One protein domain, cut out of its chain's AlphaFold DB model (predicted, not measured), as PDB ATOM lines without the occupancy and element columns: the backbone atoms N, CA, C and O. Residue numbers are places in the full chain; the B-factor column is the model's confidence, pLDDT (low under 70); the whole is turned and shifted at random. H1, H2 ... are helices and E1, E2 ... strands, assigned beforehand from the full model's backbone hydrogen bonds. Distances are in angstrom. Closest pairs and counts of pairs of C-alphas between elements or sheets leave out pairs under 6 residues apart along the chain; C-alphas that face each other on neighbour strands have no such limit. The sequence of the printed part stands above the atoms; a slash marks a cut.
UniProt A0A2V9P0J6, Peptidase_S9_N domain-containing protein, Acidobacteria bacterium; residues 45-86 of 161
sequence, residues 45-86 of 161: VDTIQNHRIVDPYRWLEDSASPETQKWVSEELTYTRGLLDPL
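AT A GLANCE: This is residues 45 to 86 of the 161 residues of the protein "Peptidase_S9_N domain-containing protein" of Acidobacteria bacterium (UniProt A0A2V9P0J6). A small two-stranded hairpin, E1 and E2, makes one end of this long, open model and a single long helix, H2, makes the other, with the short helix H1 in between. The parts follow one another as a wide, shallow V with no shared core: the hairpin and H2 stay apart, and residues 47 to 52 and 73 to 86 stand free at the two ends. The printed part has 42 residues, with two named strands and two named helices in the order E1, E2, H1, H2; the sheet, in the order E1 - E2, is antiparallel and the class is mixed, helices and strands. The whole is extended, with a radius of gyration of the C-alphas of 15.7 A, and its outline is a rod of 50 by 22 by 10 A.

HOW THE PARTS SIT: Strands E1, residues 45 to 48, and E2, residues 51 to 55, form a hairpin and are antiparallel, with 143 degrees between their N-to-C directions. C-alphas 45 and 54 face each other at 4.5 A. N 46 and O 53 are within hydrogen-bond range at 2.9 A, and so are N 51 and O 48 at 2.8 A. After E2 a tight link of 2 residues leads to H1, residues 58 to 61. E1 and H1 are apart. H1 and H2, residues 66 to 83, only just touch, and only at the corner by their link, with 3 pairs of C-alphas within 8 A. H2 touches H1 with residue 68 alone, and the closest C-alphas of the two, those of Leu 60 and Thr 68, are 5.3 A apart. H2 is apart from both E1 and E2. In H2 every O i to N i+4 pair is within hydrogen-bond range; H1 is too short for such a pair, and its 1 pair of O i to N i+3 is within range.

IN THESE COORDINATES: E1 begins at C-alpha 45, at (370.763, 566.391, 393.667), and is 9.8 A long from first to last C-alpha. E2 is 12.9 A long and ends at C-alpha 55, at (372.580, 566.031, 387.695). H1, Arg 58 to Glu 61, measures 5.6 A. H2, Pro 66 to Leu 83, is 25.4 A long and ends at C-alpha 83, at (376.778, 569.780, 357.856).

THE WHOLE: The two C-alphas farthest apart, those of Asn 50 and Pro 85, are 50.3 A from each other. The first and last printed C-alphas, those of Val 45 and Leu 86, are 41.6 A apart. The printed part has no cut. The links E1 to E2, E2 to H1 and H1 to H2 are tight, and no link is long. The mean pLDDT of the printed part is 96.9, and no printed residue is under 70.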
ATOM      1  N   VAL A  45     369.926 567.267 392.838       97.81
ATOM      2  CA  VAL A  45     370.763 566.391 393.667       97.81
ATOM      3  C   VAL A  45     369.955 565.189 394.119       97.81
ATOM      4  O   VAL A  45     369.021 565.339 394.902       97.81
ATOM      5  N   ASP A  46     370.384 564.008 393.695       96.94
ATOM      6  CA  ASP A  46     369.854 562.737 394.170       96.94
ATOM      7  C   ASP A  46     370.755 562.168 395.270       96.94
ATOM      8  O   ASP A  46     371.969 562.391 395.295       96.94
ATOM      9  N   THR A  47     370.163 561.428 396.210       97.56
ATOM     10  CA  THR A  47     370.912 560.669 397.220       97.56
ATOM     11  C   THR A  47     370.625 559.186 397.047       97.56
ATOM     12  O   THR A  47     369.525 558.728 397.342       97.56
ATOM     13  N   ILE A  48     371.621 558.432 396.587       96.31
ATOM     14  CA  ILE A  48     371.519 556.991 396.338       96.31
ATOM     15  C   ILE A  48     372.494 556.281 397.269       96.31
ATOM     16  O   ILE A  48     373.688 556.553 397.218       96.31
ATOM     17  N   GLN A  49     371.996 555.390 398.133       94.69
ATOM     18  CA  GLN A  49     372.825 554.652 399.101       94.69
ATOM     19  C   GLN A  49     373.781 555.577 399.885       94.69
ATOM     20  O   GLN A  49     374.972 555.311 399.998       94.69
ATOM     21  N   ASN A  50     373.261 556.710 400.374       94.94
ATOM     22  CA  ASN A  50     374.011 557.763 401.077       94.94
ATOM     23  C   ASN A  50     375.056 558.533 400.237       94.94
ATOM     24  O   ASN A  50     375.734 559.408 400.777       94.94
ATOM     25  N   HIS A  51     375.144 558.302 398.927       96.19
ATOM     26  CA  HIS A  51     375.972 559.085 398.009       96.19
ATOM     27  C   HIS A  51     375.158 560.189 397.331       96.19
ATOM     28  O   HIS A  51     374.106 559.925 396.752       96.19
ATOM     29  N   ARG A  52     375.660 561.428 397.385       97.44
ATOM     30  CA  ARG A  52     375.072 562.576 396.679       97.44
ATOM     31  C   ARG A  52     375.560 562.602 395.232       97.44
ATOM     32  O   ARG A  52     376.766 562.648 395.005       97.44
ATOM     33  N   ILE A  53     374.633 562.630 394.280       97.25
ATOM     34  CA  ILE A  53     374.900 562.707 392.839       97.25
ATOM     35  C   ILE A  53     374.215 563.964 392.308       97.25
ATOM     36  O   ILE A  53     373.030 564.168 392.559       97.25
ATOM     37  N   VAL A  54     374.964 564.824 391.618       98.06
ATOM     38  CA  VAL A  54     374.434 566.058 391.024       98.06
ATOM     39  C   VAL A  54     374.211 565.838 389.537       98.06
ATOM     40  O   VAL A  54     375.154 565.524 388.815       98.06
ATOM     41  N   ASP A  55     372.983 566.057 389.092       97.81
ATOM     42  CA  ASP A  55     372.580 566.031 387.695       97.81
ATOM     43  C   ASP A  55     372.150 567.444 387.255       97.81
ATOM     44  O   ASP A  55     371.023 567.873 387.527       97.81
ATOM     45  N   PRO A  56     373.047 568.221 386.620       98.12
ATOM     46  CA  PRO A  56     372.746 569.575 386.164       98.12
ATOM     47  C   PRO A  56     371.843 569.631 384.931       98.12
ATOM     48  O   PRO A  56     371.417 570.728 384.564       98.12
ATOM     49  N   TYR A  57     371.541 568.501 384.292       97.94
ATOM     50  CA  TYR A  57     370.818 568.464 383.022       97.94
ATOM     51  C   TYR A  57     369.551 567.609 383.071       97.94
ATOM     52  O   TYR A  57     368.944 567.386 382.030       97.94
ATOM     53  N   ARG A  58     369.086 567.231 384.270       97.75
ATOM     54  CA  ARG A  58     367.831 566.490 384.505       97.75
ATOM     55  C   ARG A  58     366.631 567.035 383.724       97.75
ATOM     56  O   ARG A  58     365.761 566.280 383.313       97.75
ATOM     57  N   TRP A  59     366.573 568.348 383.504       97.88
ATOM     58  CA  TRP A  59     365.492 568.985 382.748       97.88
ATOM     59  C   TRP A  59     365.408 568.517 381.280       97.88
ATOM     60  O   TRP A  59     364.313 568.503 380.726       97.88
ATOM     61  N   LEU A  60     366.519 568.071 380.676       97.94
ATOM     62  CA  LEU A  60     366.549 567.508 379.319       97.94
ATOM     63  C   LEU A  60     365.875 566.132 379.216       97.94
ATOM     64  O   LEU A  60     365.566 565.700 378.107       97.94
ATOM     65  N   GLU A  61     365.627 565.447 380.336       97.38
ATOM     66  CA  GLU A  61     364.925 564.157 380.335       97.38
ATOM     67  C   GLU A  61     363.436 564.306 379.985       97.38
ATOM     68  O   GLU A  61     362.826 563.373 379.462       97.38
ATOM     69  N   ASP A  62     362.845 565.487 380.213       97.56
ATOM     70  CA  ASP A  62     361.483 565.781 379.776       97.56
ATOM     71  C   ASP A  62     361.476 566.257 378.317       97.56
ATOM     72  O   ASP A  62     361.588 567.450 378.019       97.56
ATOM     73  N   SER A  63     361.302 565.310 377.394       96.44
ATOM     74  CA  SER A  63     361.213 565.580 375.954       96.44
ATOM     75  C   SER A  63     359.977 566.388 375.540       96.44
ATOM     76  O   SER A  63     359.936 566.932 374.434       96.44
ATOM     77  N   ALA A  64     358.940 566.437 376.384       96.75
ATOM     78  CA  ALA A  64     357.720 567.187 376.100       96.75
ATOM     79  C   ALA A  64     357.819 568.648 376.558       96.75
ATOM     80  O   ALA A  64     356.999 569.472 376.144       96.75
ATOM     81  N   SER A  65     358.816 568.985 377.384       97.88
ATOM     82  CA  SER A  65     358.976 570.345 377.880       97.88
ATOM     83  C   SER A  65     359.316 571.315 376.731       97.88
ATOM     84  O   SER A  65     360.157 571.008 375.874       97.88
ATOM     85  N   PRO A  66     358.718 572.524 376.706       98.00
ATOM     86  CA  PRO A  66     359.062 573.538 375.711       98.00
ATOM     87  C   PRO A  66     360.542 573.937 375.746       98.00
ATOM     88  O   PRO A  66     361.108 574.324 374.726       98.00
ATOM     89  N   GLU A  67     361.178 573.845 376.916       96.88
ATOM     90  CA  GLU A  67     362.590 574.177 377.084       96.88
ATOM     91  C   GLU A  67     363.493 573.145 376.402       96.88
ATOM     92  O   GLU A  67     364.383 573.524 375.639       96.88
ATOM     93  N   THR A  68     363.229 571.852 376.609       97.94
ATOM     94  CA  THR A  68     363.970 570.760 375.960       97.94
ATOM     95  C   THR A  68     363.793 570.814 374.451       97.94
ATOM     96  O   THR A  68     364.773 570.748 373.714       97.94
ATOM     97  N   GLN A  69     362.562 571.010 373.968       98.00
ATOM     98  CA  GLN A  69     362.289 571.123 372.531       98.00
ATOM     99  C   GLN A  69     363.014 572.310 371.895       98.00
ATOM    100  O   GLN A  69     363.571 572.183 370.803       98.00
ATOM    101  N   LYS A  70     363.052 573.455 372.589       97.25
ATOM    102  CA  LYS A  70     363.806 574.625 372.139       97.25
ATOM    103  C   LYS A  70     365.297 574.311 372.036       97.25
ATOM    104  O   LYS A  70     365.883 574.563 370.987       97.25
ATOM    105  N   TRP A  71     365.888 573.726 373.075       97.19
ATOM    106  CA  TRP A  71     367.311 573.387 373.073       97.19
ATOM    107  C   TRP A  71     367.664 572.371 371.973       97.19
ATOM    108  O   TRP A  71     368.614 572.579 371.223       97.19
ATOM    109  N   VAL A  72     366.841 571.334 371.777       97.62
ATOM    110  CA  VAL A  72     367.003 570.373 370.670       97.62
ATOM    111  C   VAL A  72     366.947 571.071 369.307       97.62
ATOM    112  O   VAL A  72     367.733 570.753 368.414       97.62
ATOM    113  N   SER A  73     366.044 572.037 369.131       97.31
ATOM    114  CA  SER A  73     365.955 572.817 367.892       97.31
ATOM    115  C   SER A  73     367.196 573.687 367.661       97.31
ATOM    116  O   SER A  73     367.630 573.836 366.516       97.31
ATOM    117  N   GLU A  74     367.766 574.270 368.715       96.81
ATOM    118  CA  GLU A  74     368.999 575.063 368.645       96.81
ATOM    119  C   GLU A  74     370.194 574.183 368.247       96.81
ATOM    120  O   GLU A  74     370.920 574.526 367.311       96.81
ATOM    121  N   GLU A  75     370.340 573.007 368.864       97.31
ATOM    122  CA  GLU A  75     371.375 572.018 368.523       97.31
ATOM    123  C   GLU A  75     371.230 571.495 367.088       97.31
ATOM    124  O   GLU A  75     372.211 571.394 366.341       97.31
ATOM    125  N   LEU A  76     369.997 571.206 366.657       96.94
ATOM    126  CA  LEU A  76     369.719 570.791 365.283       96.94
ATOM    127  C   LEU A  76     370.077 571.900 364.291       96.94
ATOM    128  O   LEU A  76     370.691 571.618 363.264       96.94
ATOM    129  N   THR A  77     369.725 573.150 364.595       96.56
ATOM    130  CA  THR A  77     370.036 574.307 363.740       96.56
ATOM    131  C   THR A  77     371.540 574.488 363.603       96.56
ATOM    132  O   THR A  77     372.040 574.625 362.486       96.56
ATOM    133  N   TYR A  78     372.271 574.420 364.717       96.44
ATOM    134  CA  TYR A  78     373.728 574.470 364.715       96.44
ATOM    135  C   TYR A  78     374.324 573.342 363.863       96.44
ATOM    136  O   TYR A  78     375.081 573.595 362.927       96.44
ATOM    137  N   THR A  79     373.900 572.101 364.107       96.50
ATOM    138  CA  THR A  79     374.379 570.919 363.378       96.50
ATOM    139  C   THR A  79     374.107 571.019 361.875       96.50
ATOM    140  O   THR A  79     374.987 570.735 361.063       96.50
ATOM    141  N   ARG A  80     372.904 571.453 361.476       95.81
ATOM    142  CA  ARG A  80     372.545 571.656 360.063       95.81
ATOM    143  C   ARG A  80     373.356 572.778 359.428       95.81
ATOM    144  O   ARG A  80     373.865 572.589 358.327       95.81
ATOM    145  N   GLY A  81     373.577 573.876 360.150       95.38
ATOM    146  CA  GLY A  81     374.450 574.969 359.720       95.38
ATOM    147  C   GLY A  81     375.892 574.534 359.443       95.38
ATOM    148  O   GLY A  81     376.542 575.125 358.586       95.38
ATOM    149  N   LEU A  82     376.377 573.479 360.108       94.25
ATOM    150  CA  LEU A  82     377.696 572.898 359.843       94.25
ATOM    151  C   LEU A  82     377.701 571.868 358.724       94.25
ATOM    152  O   LEU A  82     378.596 571.884 357.884       94.25
ATOM    153  N   LEU A  83     376.744 570.940 358.739       95.38
ATOM    154  CA  LEU A  83     376.778 569.780 357.856       95.38
ATOM    155  C   LEU A  83     376.224 570.080 356.467       95.38
ATOM    156  O   LEU A  83     376.764 569.580 355.485       95.38
ATOM    157  N   ASP A  84     375.157 570.869 356.363       95.50
ATOM    158  CA  ASP A  84     374.486 571.116 355.089       95.50
ATOM    159  C   ASP A  84     375.349 571.862 354.049       95.50
ATOM    160  O   ASP A  84     375.278 571.471 352.883       95.50
ATOM    161  N   PRO A  85     376.211 572.846 354.395       95.56
ATOM    162  CA  PRO A  85     377.060 573.514 353.406       95.56
ATOM    163  C   PRO A  85     378.324 572.726 353.027       95.56
ATOM    164  O   PRO A  85     379.123 573.221 352.227       95.56
ATOM    165  N   LEU A  86     378.556 571.531 353.590       96.00
ATOM    166  CA  LEU A  86     379.779 570.778 353.313       96.00
ATOM    167  C   LEU A  86     379.897 570.433 351.819       96.00
ATOM    168  O   LEU A  86     378.994 569.803 351.249       96.00
TER     169      LEU A  86